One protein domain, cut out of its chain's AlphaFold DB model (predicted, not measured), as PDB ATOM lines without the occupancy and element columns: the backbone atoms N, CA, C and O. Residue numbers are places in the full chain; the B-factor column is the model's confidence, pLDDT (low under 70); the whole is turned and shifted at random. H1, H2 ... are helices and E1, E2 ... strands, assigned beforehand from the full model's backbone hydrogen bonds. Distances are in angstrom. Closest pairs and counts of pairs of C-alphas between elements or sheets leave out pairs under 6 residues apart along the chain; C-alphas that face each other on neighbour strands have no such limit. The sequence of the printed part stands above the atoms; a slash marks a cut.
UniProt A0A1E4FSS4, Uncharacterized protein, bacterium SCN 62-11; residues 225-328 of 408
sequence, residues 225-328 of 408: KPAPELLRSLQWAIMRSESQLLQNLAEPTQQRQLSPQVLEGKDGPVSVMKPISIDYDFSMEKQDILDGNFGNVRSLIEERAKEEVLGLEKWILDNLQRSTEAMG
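This is residues 225 to 328 of the 408 residues of an uncharacterized protein of bacterium SCN 62-11 (UniProt A0A1E4FSS4). One long helix, H3, makes the long axis of a rod, and the shorter helix H1 crosses it steeply over part of its first half. A long loop leads from H1 to a small two-stranded hairpin, E1 and E2, beside the last residues of H3; a second long stretch then runs back alongside H3 to the short helix H2 near its first residues. The printed part has 104 residues, with three named helices and two named strands in the order H1, E1, E2, H2, H3; the sheet has the order E1 - E2 and is antiparallel, and the class is mostly helix. The whole is loose, with a radius of gyration of the C-alphas of 17.5 A, and spans 61 by 25 by 20 A. Residues 290 to 295, at the turn from H2 into H3, stick out.

H1, residues 226 to 242, begins at C-alpha 226 at (9.712, 11.659, -32.759) and is 24.0 A long from first to last C-alpha. E1 is residues 262 to 265, 8.8 A, and E2 is residues 268 to 271, 10.0 A. H2 is residues 286 to 290, 6.5 A. H3, residues 294 to 326, runs 47.3 A from C-alpha 294 at (-3.437, 19.420, -24.953) to C-alpha 326 at (41.220, 33.176, -17.706).

H1 and H3 touch, H3 with residues 301 to 309 alone; their closest C-alphas, those of Met 239 and Ala 305, are 5.4 A apart. Their lines stand at a steep tilt of 64 degrees, and they run the same way. E1 and E2 form a hairpin of antiparallel neighbours, with 142 degrees between their directions; N 263 and O 270, and N 270 and O 263, are each 2.9 A apart, within hydrogen-bond range. The closest C-alphas of E1 and H3, those of Gly 265 and Ala 326, are 4.8 A apart. H2 and H3 are close but not clearly touching, their closest C-alphas, Asp 288 and Phe 294, being 7.4 A apart. H1 is apart from E2 and from H2. In H1 and H2 every O i to N i+4 pair is within hydrogen-bond range; in H3, 28 of 29 are.

The two C-alphas farthest apart, those of Asp 267 and Asp 291, are 60.6 A apart. The printed part has no cut. The links H1 to E1, 19 residues, and E2 to H2, 14 residues, are long; those from E1 to E2 and from H2 to H3 are tight. The mean pLDDT of the printed part is 71.4, and 45 residues are under 70: 225 to 229, 252 to 290 and 292.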
ATOM      1  N   LYS A 225      11.020   8.045 -30.596       46.84
ATOM      2  CA  LYS A 225      11.975   9.124 -30.928       46.84
ATOM      3  C   LYS A 225      11.303  10.433 -31.351       46.84
ATOM      4  O   LYS A 225      11.670  11.465 -30.795       46.84
ATOM      5  N   PRO A 226      10.291  10.425 -32.236       53.25
ATOM      6  CA  PRO A 226       9.712  11.659 -32.759       53.25
ATOM      7  C   PRO A 226       8.900  12.434 -31.731       53.25
ATOM      8  O   PRO A 226       8.913  13.655 -31.780       53.25
ATOM      9  N   ALA A 227       8.231  11.775 -30.777       62.06
ATOM     10  CA  ALA A 227       7.507  12.501 -29.733       62.06
ATOM     11  C   ALA A 227       8.467  13.230 -28.767       62.06
ATOM     12  O   ALA A 227       8.295  14.434 -28.586       62.06
ATOM     13  N   PRO A 228       9.529  12.594 -28.225       64.06
ATOM     14  CA  PRO A 228      10.552  13.318 -27.468       64.06
ATOM     15  C   PRO A 228      11.283  14.384 -28.290       64.06
ATOM     16  O   PRO A 228      11.546  15.468 -27.783       64.06
ATOM     17  N   GLU A 229      11.595  14.112 -29.560       69.31
ATOM     18  CA  GLU A 229      12.233  15.091 -30.448       69.31
ATOM     19  C   GLU A 229      11.327  16.292 -30.724       69.31
ATOM     20  O   GLU A 229      11.812  17.421 -30.692       69.31
ATOM     21  N   LEU A 230      10.029  16.071 -30.937       74.44
ATOM     22  CA  LEU A 230       9.030  17.120 -31.116       74.44
ATOM     23  C   LEU A 230       8.882  17.953 -29.844       74.44
ATOM     24  O   LEU A 230       8.968  19.174 -29.918       74.44
ATOM     25  N   LEU A 231       8.708  17.315 -28.683       74.88
ATOM     26  CA  LEU A 231       8.590  18.011 -27.398       74.88
ATOM     27  C   LEU A 231       9.848  18.831 -27.088       74.88
ATOM     28  O   LEU A 231       9.742  20.001 -26.728       74.88
ATOM     29  N   ARG A 232      11.037  18.263 -27.326       77.19
ATOM     30  CA  ARG A 232      12.328  18.957 -27.202       77.19
ATOM     31  C   ARG A 232      12.427  20.149 -28.156       77.19
ATOM     32  O   ARG A 232      12.813  21.235 -27.730       77.19
ATOM     33  N   SER A 233      12.049  19.967 -29.422       79.62
ATOM     34  CA  SER A 233      12.088  21.031 -30.439       79.62
ATOM     35  C   SER A 233      11.107  22.161 -30.111       79.62
ATOM     36  O   SER A 233      11.441  23.335 -30.258       79.62
ATOM     37  N   LEU A 234       9.905  21.819 -29.632       81.50
ATOM     38  CA  LEU A 234       8.887  22.776 -29.195       81.50
ATOM     39  C   LEU A 234       9.354  23.561 -27.971       81.50
ATOM     40  O   LEU A 234       9.291  24.789 -27.980       81.50
ATOM     41  N   GLN A 235       9.880  22.875 -26.955       81.62
ATOM     42  CA  GLN A 235      10.446  23.531 -25.782       81.62
ATOM     43  C   GLN A 235      11.585  24.470 -26.192       81.62
ATOM     44  O   GLN A 235      11.574  25.635 -25.807       81.62
ATOM     45  N   TRP A 236      12.518  24.023 -27.040       85.94
ATOM     46  CA  TRP A 236      13.605  24.867 -27.541       85.94
ATOM     47  C   TRP A 236      13.101  26.092 -28.317       85.94
ATOM     48  O   TRP A 236      13.640  27.190 -28.175       85.94
ATOM     49  N   ALA A 237      12.055  25.935 -29.132       85.19
ATOM     50  CA  ALA A 237      11.439  27.051 -29.840       85.19
ATOM     51  C   ALA A 237      10.855  28.092 -28.871       85.19
ATOM     52  O   ALA A 237      11.089  29.286 -29.064       85.19
ATOM     53  N   ILE A 238      10.178  27.649 -27.807       86.75
ATOM     54  CA  ILE A 238       9.641  28.532 -26.760       86.75
ATOM     55  C   ILE A 238      10.785  29.226 -26.009       86.75
ATOM     56  O   ILE A 238      10.779  30.449 -25.866       86.75
ATOM     57  N   MET A 239      11.827  28.486 -25.620       86.69
ATOM     58  CA  MET A 239      13.004  29.054 -24.950       86.69
ATOM     59  C   MET A 239      13.662  30.167 -25.787       86.69
ATOM     60  O   MET A 239      14.022  31.218 -25.257       86.69
ATOM     61  N   ARG A 240      13.774  29.981 -27.111       87.06
ATOM     62  CA  ARG A 240      14.305  31.006 -28.028       87.06
ATOM     63  C   ARG A 240      13.389  32.211 -28.204       87.06
ATOM     64  O   ARG A 240      13.891  33.300 -28.467       87.06
ATOM     65  N   SER A 241      12.071  32.043 -28.092       84.88
ATOM     66  CA  SER A 241      11.158  33.191 -28.127       84.88
ATOM     67  C   SER A 241      11.229  34.040 -26.857       84.88
ATOM     68  O   SER A 241      11.057  35.252 -26.938       84.88
ATOM     69  N   GLU A 242      11.534  33.423 -25.716       84.06
ATOM     70  CA  GLU A 242      11.584  34.092 -24.409       84.06
ATOM     71  C   GLU A 242      12.939  34.773 -24.136       84.06
ATOM     72  O   GLU A 242      13.000  35.757 -23.401       84.06
ATOM     73  N   SER A 243      14.032  34.298 -24.749       82.81
ATOM     74  CA  SER A 243      15.383  34.826 -24.519       82.81
ATOM     75  C   SER A 243      16.046  35.370 -25.779       82.81
ATOM     76  O   SER A 243      16.301  34.639 -26.735       82.81
ATOM     77  N   GLN A 244      16.464  36.639 -25.730       79.81
ATOM     78  CA  GLN A 244      17.294  37.253 -26.776       79.81
ATOM     79  C   GLN A 244      18.667  36.581 -26.922       79.81
ATOM     80  O   GLN A 244      19.220  36.553 -28.018       79.81
ATOM     81  N   LEU A 245      19.208  36.020 -25.837       81.88
ATOM     82  CA  LEU A 245      20.510  35.356 -25.835       81.88
ATOM     83  C   LEU A 245      20.447  34.018 -26.588       81.88
ATOM     84  O   LEU A 245      21.396  33.649 -27.280       81.88
ATOM     85  N   LEU A 246      19.313  33.315 -26.505       81.50
ATOM     86  CA  LEU A 246      19.129  32.009 -27.139       81.50
ATOM     87  C   LEU A 246      18.676  32.087 -28.609       81.50
ATOM     88  O   LEU A 246      18.831  31.101 -29.329       81.50
ATOM     89  N   GLN A 247      18.154  33.226 -29.085       79.06
ATOM     90  CA  GLN A 247      17.570  33.378 -30.434       79.06
ATOM     91  C   GLN A 247      18.462  32.855 -31.571       79.06
ATOM     92  O   GLN A 247      17.969  32.194 -32.487       79.06
ATOM     93  N   ASN A 248      19.769  33.110 -31.482       73.62
ATOM     94  CA  ASN A 248      20.744  32.743 -32.514       73.62
ATOM     95  C   ASN A 248      21.509  31.448 -32.206       73.62
ATOM     96  O   ASN A 248      22.406  31.071 -32.962       73.62
ATOM     97  N   LEU A 249      21.187  30.763 -31.106       75.69
ATOM     98  CA  LEU A 249      21.825  29.498 -30.768       75.69
ATOM     99  C   LEU A 249      21.164  28.345 -31.521       75.69
ATOM    100  O   LEU A 249      19.938  28.230 -31.611       75.69
ATOM    101  N   ALA A 250      22.011  27.466 -32.056       73.44
ATOM    102  CA  ALA A 250      21.562  26.213 -32.630       73.44
ATOM    103  C   ALA A 250      20.981  25.314 -31.536       73.44
ATOM    104  O   ALA A 250      21.463  25.293 -30.403       73.44
ATOM    105  N   GLU A 251      19.960  24.544 -31.899       74.94
ATOM    106  CA  GLU A 251      19.377  23.563 -30.998       74.94
ATOM    107  C   GLU A 251      20.419  22.504 -30.601       74.94
ATOM    108  O   GLU A 251      21.058  21.908 -31.482       74.94
ATOM    109  N   PRO A 252      20.596  22.231 -29.296       68.38
ATOM    110  CA  PRO A 252      21.490  21.180 -28.838       68.38
ATOM    111  C   PRO A 252      20.919  19.813 -29.242       68.38
ATOM    112  O   PRO A 252      20.012  19.268 -28.617       68.38
ATOM    113  N   THR A 253      21.444  19.263 -30.337       58.38
ATOM    114  CA  THR A 253      20.995  17.998 -30.953       58.38
ATOM    115  C   THR A 253      21.932  16.819 -30.675       58.38
ATOM    116  O   THR A 253      21.581  15.677 -30.955       58.38
ATOM    117  N   GLN A 254      23.125  17.053 -30.107       55.44
ATOM    118  CA  GLN A 254      24.105  15.997 -29.825       55.44
ATOM    119  C   GLN A 254      24.234  15.700 -28.327       55.44
ATOM    120  O   GLN A 254      24.804  16.489 -27.579       55.44
ATOM    121  N   GLN A 255      23.855  14.483 -27.920       49.41
ATOM    122  CA  GLN A 255      24.431  13.820 -26.744       49.41
ATOM    123  C   GLN A 255      25.868  13.389 -27.075       49.41
ATOM    124  O   GLN A 255      26.156  12.222 -27.334       49.41
ATOM    125  N   ARG A 256      26.803  14.334 -27.119       44.34
ATOM    126  CA  ARG A 256      28.224  14.008 -26.990       44.34
ATOM    127  C   ARG A 256      28.693  14.610 -25.684       44.34
ATOM    128  O   ARG A 256      28.605  15.820 -25.506       44.34
ATOM    129  N   GLN A 257      29.198  13.770 -24.782       46.38
ATOM    130  CA  GLN A 257      30.048  14.250 -23.698       46.38
ATOM    131  C   GLN A 257      31.224  14.979 -24.348       46.38
ATOM    132  O   GLN A 257      32.144  14.355 -24.877       46.38
ATOM    133  N   LEU A 258      31.157  16.306 -24.381       51.31
ATOM    134  CA  LEU A 258      32.292  17.118 -24.769       51.31
ATOM    135  C   LEU A 258      33.307  17.001 -23.636       51.31
ATOM    136  O   LEU A 258      32.994  17.294 -22.481       51.31
ATOM    137  N   SER A 259      34.515  16.539 -23.960       52.16
ATOM    138  CA  SER A 259      35.640  16.651 -23.036       52.16
ATOM    139  C   SER A 259      35.769  18.122 -22.622       52.16
ATOM    140  O   SER A 259      35.633  18.992 -23.491       52.16
ATOM    141  N   PRO A 260      36.005  18.425 -21.334       57.84
ATOM    142  CA  PRO A 260      36.190  19.798 -20.893       57.84
ATOM    143  C   PRO A 260      37.260  20.468 -21.753       57.84
ATOM    144  O   PRO A 260      38.379  19.963 -21.861       57.84
ATOM    145  N   GLN A 261      36.913  21.578 -22.403       58.41
ATOM    146  CA  GLN A 261      37.899  22.344 -23.154       58.41
ATOM    147  C   GLN A 261      38.802  23.058 -22.149       58.41
ATOM    148  O   GLN A 261      38.342  23.890 -21.359       58.41
ATOM    149  N   VAL A 262      40.078  22.684 -22.161       62.12
ATOM    150  CA  VAL A 262      41.126  23.328 -21.371       62.12
ATOM    151  C   VAL A 262      41.722  24.437 -22.226       62.12
ATOM    152  O   VAL A 262      42.211  24.170 -23.324       62.12
ATOM    153  N   LEU A 263      41.665  25.673 -21.738       59.84
ATOM    154  CA  LEU A 263      42.396  26.789 -22.329       59.84
ATOM    155  C   LEU A 263      43.664  27.031 -21.510       59.84
ATOM    156  O   LEU A 263      43.634  26.967 -20.281       59.84
ATOM    157  N   GLU A 264      44.771  27.337 -22.180       61.69
ATOM    158  CA  GLU A 264      45.952  27.890 -21.517       61.69
ATOM    159  C   GLU A 264      45.654  29.346 -21.144       61.69
ATOM    160  O   GLU A 264      45.657  30.239 -21.992       61.69
ATOM    161  N   GLY A 265      45.314  29.574 -19.875       60.88
ATOM    162  CA  GLY A 265      45.151  30.908 -19.315       60.88
ATOM    163  C   GLY A 265      46.498  31.523 -18.934       60.88
ATOM    164  O   GLY A 265      47.530  30.850 -18.911       60.88
ATOM    165  N   LYS A 266      46.484  32.812 -18.571       59.25
ATOM    166  CA  LYS A 266      47.695  33.531 -18.123       59.25
ATOM    167  C   LYS A 266      48.400  32.883 -16.922       59.25
ATOM    168  O   LYS A 266      49.618  32.988 -16.833       59.25
ATOM    169  N   ASP A 267      47.647  32.205 -16.056       58.47
ATOM    170  CA  ASP A 267      48.130  31.582 -14.814       58.47
ATOM    171  C   ASP A 267      48.166  30.036 -14.881       58.47
ATOM    172  O   ASP A 267      48.292  29.368 -13.855       58.47
ATOM    173  N   GLY A 268      48.049  29.449 -16.084       59.12
ATOM    174  CA  GLY A 268      48.062  27.998 -16.311       59.12
ATOM    175  C   GLY A 268      46.790  27.448 -16.977       59.12
ATOM    176  O   GLY A 268      45.914  28.216 -17.381       59.12
ATOM    177  N   PRO A 269      46.675  26.115 -17.137       58.44
ATOM    178  CA  PRO A 269      45.533  25.492 -17.800       58.44
ATOM    179  C   PRO A 269      44.252  25.644 -16.968       58.44
ATOM    180  O   PRO A 269      44.150  25.127 -15.855       58.44
ATOM    181  N   VAL A 270      43.248  26.318 -17.529       60.53
ATOM    182  CA  VAL A 270      41.924  26.502 -16.921       60.53
ATOM    183  C   VAL A 270      40.911  25.663 -17.695       60.53
ATOM    184  O   VAL A 270      40.838  25.728 -18.920       60.53
ATOM    185  N   SER A 271      40.111  24.864 -16.986       56.47
ATOM    186  CA  SER A 271      38.951  24.187 -17.579       56.47
ATOM    187  C   SER A 271      37.827  25.199 -17.765       56.47
ATOM    188  O   SER A 271      37.281  25.720 -16.789       56.47
ATOM    189  N   VAL A 272      37.514  25.515 -19.019       60.91
ATOM    190  CA  VAL A 272      36.694  26.687 -19.347       60.91
ATOM    191  C   VAL A 272      35.235  26.318 -19.593       60.91
ATOM    192  O   VAL A 272      34.330  27.037 -19.173       60.91
ATOM    193  N   MET A 273      34.992  25.141 -20.164       63.62
ATOM    194  CA  MET A 273      33.651  24.652 -20.480       63.62
ATOM    195  C   MET A 273      33.291  23.476 -19.576       63.62
ATOM    196  O   MET A 273      33.759  22.355 -19.780       63.62
ATOM    197  N   LYS A 274      32.441  23.730 -18.576       62.94
ATOM    198  CA  LYS A 274      31.776  22.665 -17.815       62.94
ATOM    199  C   LYS A 274      30.469  22.331 -18.530       62.94
ATOM    200  O   LYS A 274      29.616  23.217 -18.564       62.94
ATOM    201  N   PRO A 275      30.297  21.131 -19.110       64.50
ATOM    202  CA  PRO A 275      29.041  20.780 -19.760       64.50
ATOM    203  C   PRO A 275      27.891  20.853 -18.751       64.50
ATOM    204  O   PRO A 275      28.061  20.490 -17.586       64.50
ATOM    205  N   ILE A 276      26.739  21.337 -19.207       67.81
ATOM    206  CA  ILE A 276      25.471  21.222 -18.490       67.81
ATOM    207  C   ILE A 276      24.656  20.115 -19.152       67.81
ATOM    208  O   ILE A 276      24.608  20.031 -20.381       67.81
ATOM    209  N   SER A 277      24.059  19.251 -18.339       63.69
ATOM    210  CA  SER A 277      23.026  18.330 -18.801       63.69
ATOM    211  C   SER A 277      21.686  19.018 -18.610       63.69
ATOM    212  O   SER A 277      21.385  19.461 -17.504       63.69
ATOM    213  N   ILE A 278      20.923  19.137 -19.693       64.25
ATOM    214  CA  ILE A 278      19.526  19.562 -19.647       64.25
ATOM    215  C   ILE A 278      18.702  18.286 -19.778       64.25
ATOM    216  O   ILE A 278      18.730  17.638 -20.830       64.25
ATOM    217  N   ASP A 279      18.023  17.913 -18.698       59.91
ATOM    218  CA  ASP A 279      17.211  16.703 -18.645       59.91
ATOM    219  C   ASP A 279      15.762  17.030 -19.033       59.91
ATOM    220  O   ASP A 279      15.027  17.741 -18.340       59.91
ATOM    221  N   TYR A 280      15.350  16.493 -20.181       62.75
ATOM    222  CA  TYR A 280      14.009  16.650 -20.742       62.75
ATOM    223  C   TYR A 280      13.037  15.622 -20.147       62.75
ATOM    224  O   TYR A 280      12.501  14.772 -20.860       62.75
ATOM    225  N   ASP A 281      12.820  15.698 -18.836       59.84
ATOM    226  CA  ASP A 281      11.843  14.858 -18.145       59.84
ATOM    227  C   ASP A 281      10.462  15.520 -18.172       59.84
ATOM    228  O   ASP A 281      10.255  16.603 -17.617       59.84
ATOM    229  N   PHE A 282       9.509  14.852 -18.823       61.91
ATOM    230  CA  PHE A 282       8.098  15.225 -18.836       61.91
ATOM    231  C   PHE A 282       7.289  14.137 -18.139       61.91
ATOM    232  O   PHE A 282       7.348  12.968 -18.522       61.91
ATOM    233  N   SER A 283       6.504  14.532 -17.140       62.72
ATOM    234  CA  SER A 283       5.490  13.678 -16.526       62.72
ATOM    235  C   SER A 283       4.124  14.283 -16.804       62.72
ATOM    236  O   SER A 283       3.933  15.487 -16.652       62.72
ATOM    237  N   MET A 284       3.190  13.457 -17.253       64.19
ATOM    238  CA  MET A 284       1.843  13.873 -17.624       64.19
ATOM    239  C   MET A 284       0.849  12.801 -17.204       64.19
ATOM    240  O   MET A 284       1.167  11.607 -17.201       64.19
ATOM    241  N   GLU A 285      -0.353  13.232 -16.830       65.31
ATOM    242  CA  GLU A 285      -1.406  12.304 -16.460       65.31
ATOM    243  C   GLU A 285      -1.870  11.536 -17.698       65.31
ATOM    244  O   GLU A 285      -2.159  12.109 -18.748       65.31
ATOM    245  N   LYS A 286      -1.948  10.208 -17.580       56.78
ATOM    246  CA  LYS A 286      -2.370   9.335 -18.681       56.78
ATOM    247  C   LYS A 286      -3.745   9.738 -19.227       56.78
ATOM    248  O   LYS A 286      -3.968   9.637 -20.430       56.78
ATOM    249  N   GLN A 287      -4.639  10.187 -18.350       61.06
ATOM    250  CA  GLN A 287      -6.005  10.553 -18.703       61.06
ATOM    251  C   GLN A 287      -6.056  11.803 -19.593       61.06
ATOM    252  O   GLN A 287      -6.736  11.784 -20.612       61.06
ATOM    253  N   ASP A 288      -5.232  12.817 -19.314       61.94
ATOM    254  CA  ASP A 288      -5.123  14.021 -20.150       61.94
ATOM    255  C   ASP A 288      -4.684  13.709 -21.590       61.94
ATOM    256  O   ASP A 288      -5.134  14.356 -22.539       61.94
ATOM    257  N   ILE A 289      -3.822  12.702 -21.770       64.50
ATOM    258  CA  ILE A 289      -3.383  12.250 -23.098       64.50
ATOM    259  C   ILE A 289      -4.531  11.559 -23.836       64.50
ATOM    260  O   ILE A 289      -4.753  11.823 -25.017       64.50
ATOM    261  N   LEU A 290      -5.245  10.661 -23.149       63.78
ATOM    262  CA  LEU A 290      -6.349   9.895 -23.733       63.78
ATOM    263  C   LEU A 290      -7.527  10.794 -24.117       63.78
ATOM    264  O   LEU A 290      -8.141  10.579 -25.160       63.78
ATOM    265  N   ASP A 291      -7.782  11.827 -23.318       74.50
ATOM    266  CA  ASP A 291      -8.868  12.782 -23.536       74.50
ATOM    267  C   ASP A 291      -8.493  13.889 -24.540       74.50
ATOM    268  O   ASP A 291      -9.318  14.741 -24.872       74.50
ATOM    269  N   GLY A 292      -7.252  13.893 -25.049       66.38
ATOM    270  CA  GLY A 292      -6.768  14.904 -25.991       66.38
ATOM    271  C   GLY A 292      -6.693  16.307 -25.380       66.38
ATOM    272  O   GLY A 292      -6.793  17.307 -26.097       66.38
ATOM    273  N   ASN A 293      -6.524  16.404 -24.060       70.56
ATOM    274  CA  ASN A 293      -6.443  17.663 -23.334       70.56
ATOM    275  C   ASN A 293      -5.040  18.286 -23.464       70.56
ATOM    276  O   ASN A 293      -4.242  18.346 -22.526       70.56
ATOM    277  N   PHE A 294      -4.729  18.791 -24.658       71.69
ATOM    278  CA  PHE A 294      -3.437  19.420 -24.953       71.69
ATOM    279  C   PHE A 294      -3.220  20.767 -24.240       71.69
ATOM    280  O   PHE A 294      -2.121  21.320 -24.313       71.69
ATOM    281  N   GLY A 295      -4.228  21.299 -23.536       75.19
ATOM    282  CA  GLY A 295      -4.091  22.511 -22.726       75.19
ATOM    283  C   GLY A 295      -3.081  22.333 -21.592       75.19
ATOM    284  O   GLY A 295      -2.181  23.156 -21.438       75.19
ATOM    285  N   ASN A 296      -3.164  21.214 -20.869       71.06
ATOM    286  CA  ASN A 296      -2.239  20.901 -19.777       71.06
ATOM    287  C   ASN A 296      -0.822  20.629 -20.297       71.06
ATOM    288  O   ASN A 296       0.155  21.118 -19.732       71.06
ATOM    289  N   VAL A 297      -0.714  19.918 -21.426       70.25
ATOM    290  CA  VAL A 297       0.568  19.656 -22.100       70.25
ATOM    291  C   VAL A 297       1.253  20.966 -22.484       70.25
ATOM    292  O   VAL A 297       2.447  21.136 -22.243       70.25
ATOM    293  N   ARG A 298       0.500  21.915 -23.045       78.00
ATOM    294  CA  ARG A 298       1.021  23.231 -23.411       78.00
ATOM    295  C   ARG A 298       1.539  23.997 -22.194       78.00
ATOM    296  O   ARG A 298       2.681  24.448 -22.228       78.00
ATOM    297  N   SER A 299       0.732  24.122 -21.138       81.12
ATOM    298  CA  SER A 299       1.121  24.851 -19.923       81.12
ATOM    299  C   SER A 299       2.384  24.265 -19.290       81.12
ATOM    300  O   SER A 299       3.303  25.009 -18.961       81.12
ATOM    301  N   LEU A 300       2.479  22.933 -19.214       77.69
ATOM    302  CA  LEU A 300       3.652  22.238 -18.682       77.69
ATOM    303  C   LEU A 300       4.928  22.552 -19.482       77.69
ATOM    304  O   LEU A 300       5.981  22.810 -18.899       77.69
ATOM    305  N   ILE A 301       4.845  22.541 -20.818       80.00
ATOM    306  CA  ILE A 301       5.992  22.860 -21.683       80.00
ATOM    307  C   ILE A 301       6.391  24.333 -21.527       80.00
ATOM    308  O   ILE A 301       7.583  24.632 -21.452       80.00
ATOM    309  N   GLU A 302       5.423  25.251 -21.468       83.25
ATOM    310  CA  GLU A 302       5.679  26.688 -21.312       83.25
ATOM    311  C   GLU A 302       6.327  27.019 -19.956       83.25
ATOM    312  O   GLU A 302       7.297  27.777 -19.909       83.25
ATOM    313  N   GLU A 303       5.836  26.445 -18.856       82.75
ATOM    314  CA  GLU A 303       6.406  26.645 -17.516       82.75
ATOM    315  C   GLU A 303       7.838  26.114 -17.434       82.75
ATOM    316  O   GLU A 303       8.749  26.830 -17.013       82.75
ATOM    317  N   ARG A 304       8.069  24.898 -17.934       80.31
ATOM    318  CA  ARG A 304       9.399  24.284 -17.918       80.31
ATOM    319  C   ARG A 304      10.381  25.009 -18.834       80.31
ATOM    320  O   ARG A 304      11.540  25.183 -18.474       80.31
ATOM    321  N   ALA A 305       9.929  25.502 -19.988       83.94
ATOM    322  CA  ALA A 305      10.753  26.349 -20.848       83.94
ATOM    323  C   ALA A 305      11.235  27.609 -20.109       83.94
ATOM    324  O   ALA A 305      12.408  27.955 -20.224       83.94
ATOM    325  N   LYS A 306      10.378  28.267 -19.315       83.31
ATOM    326  CA  LYS A 306      10.758  29.467 -18.545       83.31
ATOM    327  C   LYS A 306      11.823  29.180 -17.489       83.31
ATOM    328  O   LYS A 306      12.757  29.967 -17.342       83.31
ATOM    329  N   GLU A 307      11.704  28.066 -16.772       81.62
ATOM    330  CA  GLU A 307      12.703  27.651 -15.778       81.62
ATOM    331  C   GLU A 307      14.055  27.334 -16.433       81.62
ATOM    332  O   GLU A 307      15.102  27.813 -15.988       81.62
ATOM    333  N   GLU A 308      14.031  26.584 -17.535       81.50
ATOM    334  CA  GLU A 308      15.235  26.157 -18.251       81.50
ATOM    335  C   GLU A 308      15.959  27.318 -18.947       81.50
ATOM    336  O   GLU A 308      17.191  27.337 -18.985       81.50
ATOM    337  N   VAL A 309      15.232  28.325 -19.454       86.06
ATOM    338  CA  VAL A 309      15.845  29.550 -20.008       86.06
ATOM    339  C   VAL A 309      16.753  30.204 -18.974       86.06
ATOM    340  O   VAL A 309      17.908  30.495 -19.279       86.06
ATOM    341  N   LEU A 310      16.269  30.386 -17.742       82.25
ATOM    342  CA  LEU A 310      17.039  31.033 -16.677       82.25
ATOM    343  C   LEU A 310      18.296  30.229 -16.317       82.25
ATOM    344  O   LEU A 310      19.370  30.805 -16.119       82.25
ATOM    345  N   GLY A 311      18.174  28.900 -16.245       82.62
ATOM    346  CA  GLY A 311      19.300  28.004 -15.980       82.62
ATOM    347  C   GLY A 311      20.364  28.069 -17.078       82.62
ATOM    348  O   GLY A 311      21.556  28.214 -16.787       82.62
ATOM    349  N   LEU A 312      19.933  28.020 -18.338       83.38
ATOM    350  CA  LEU A 312      20.823  28.038 -19.491       83.38
ATOM    351  C   LEU A 312      21.500  29.400 -19.688       83.38
ATOM    352  O   LEU A 312      22.709  29.446 -19.907       83.38
ATOM    353  N   GLU A 313      20.766  30.507 -19.564       83.81
ATOM    354  CA  GLU A 313      21.338  31.858 -19.640       83.81
ATOM    355  C   GLU A 313      22.417  32.066 -18.581       83.81
ATOM    356  O   GLU A 313      23.525  32.509 -18.897       83.81
ATOM    357  N   LYS A 314      22.122  31.685 -17.332       84.69
ATOM    358  CA  LYS A 314      23.091  31.755 -16.238       84.69
ATOM    359  C   LYS A 314      24.340  30.940 -16.560       84.69
ATOM    360  O   LYS A 314      25.450  31.439 -16.406       84.69
ATOM    361  N   TRP A 315      24.174  29.716 -17.058       83.44
ATOM    362  CA  TRP A 315      25.302  28.869 -17.438       83.44
ATOM    363  C   TRP A 315      26.154  29.483 -18.562       83.44
ATOM    364  O   TRP A 315      27.387  29.452 -18.474       83.44
ATOM    365  N   ILE A 316      25.532  30.073 -19.593       83.00
ATOM    366  CA  ILE A 316      26.255  30.740 -20.690       83.00
ATOM    367  C   ILE A 316      27.049  31.934 -20.154       83.00
ATOM    368  O   ILE A 316      28.244  32.050 -20.437       83.00
ATOM    369  N   LEU A 317      26.418  32.793 -19.352       84.44
ATOM    370  CA  LEU A 317      27.065  33.973 -18.778       84.44
ATOM    371  C   LEU A 317      28.206  33.591 -17.822       84.44
ATOM    372  O   LEU A 317      29.295  34.156 -17.927       84.44
ATOM    373  N   ASP A 318      28.014  32.579 -16.973       83.94
ATOM    374  CA  ASP A 318      29.048  32.075 -16.060       83.94
ATOM    375  C   ASP A 318      30.249  31.486 -16.822       83.94
ATOM    376  O   ASP A 318      31.400  31.620 -16.396       83.94
ATOM    377  N   ASN A 319      30.011  30.810 -17.953       81.06
ATOM    378  CA  ASN A 319      31.089  30.315 -18.813       81.06
ATOM    379  C   ASN A 319      31.825  31.455 -19.519       81.06
ATOM    380  O   ASN A 319      33.056  31.434 -19.568       81.06
ATOM    381  N   LEU A 320      31.109  32.453 -20.046       81.38
ATOM    382  CA  LEU A 320      31.723  33.634 -20.658       81.38
ATOM    383  C   LEU A 320      32.589  34.387 -19.645       81.38
ATOM    384  O   LEU A 320      33.732  34.730 -19.955       81.38
ATOM    385  N   GLN A 321      32.098  34.573 -18.419       82.81
ATOM    386  CA  GLN A 321      32.865  35.194 -17.344       82.81
ATOM    387  C   GLN A 321      34.153  34.410 -17.054       82.81
ATOM    388  O   GLN A 321      35.242  34.975 -17.123       82.81
ATOM    389  N   ARG A 322      34.061  33.094 -16.823       79.50
ATOM    390  CA  ARG A 322      35.244  32.251 -16.565       79.50
ATOM    391  C   ARG A 322      36.255  32.277 -17.715       79.50
ATOM    392  O   ARG A 322      37.457  32.364 -17.476       79.50
ATOM    393  N   SER A 323      35.772  32.227 -18.957       77.19
ATOM    394  CA  SER A 323      36.618  32.271 -20.161       77.19
ATOM    395  C   SER A 323      37.373  33.595 -20.272       77.19
ATOM    396  O   SER A 323      38.580  33.620 -20.510       77.19
ATOM    397  N   THR A 324      36.659  34.705 -20.084       78.81
ATOM    398  CA  THR A 324      37.218  36.056 -20.214       78.81
ATOM    399  C   THR A 324      38.155  36.403 -19.060       78.81
ATOM    400  O   THR A 324      39.178  37.050 -19.290       78.81
ATOM    401  N   GLU A 325      37.884  35.920 -17.844       82.38
ATOM    402  CA  GLU A 325      38.798  36.001 -16.698       82.38
ATOM    403  C   GLU A 325      40.109  35.254 -16.969       82.38
ATOM    404  O   GLU A 325      41.178  35.857 -16.863       82.38
ATOM    405  N   ALA A 326      40.038  33.994 -17.411       77.31
ATOM    406  CA  ALA A 326      41.220  33.176 -17.706       77.31
ATOM    407  C   ALA A 326      42.111  33.779 -18.812       77.31
ATOM    408  O   ALA A 326      43.342  33.706 -18.742       77.31
ATOM    409  N   MET A 327      41.495  34.419 -19.811       74.44
ATOM    410  CA  MET A 327      42.189  35.105 -20.909       74.44
ATOM    411  C   MET A 327      42.659  36.526 -20.552       74.44
ATOM    412  O   MET A 327      43.310  37.195 -21.357       74.44
ATOM    413  N   GLY A 328      42.334  37.031 -19.357       76.44
ATOM    414  CA  GLY A 328      42.636  38.408 -18.958       76.44
ATOM    415  C   GLY A 328      41.885  39.472 -19.777       76.44
ATOM    416  O   GLY A 328      42.325  40.626 -19.860       76.44
TER     417      GLY A 328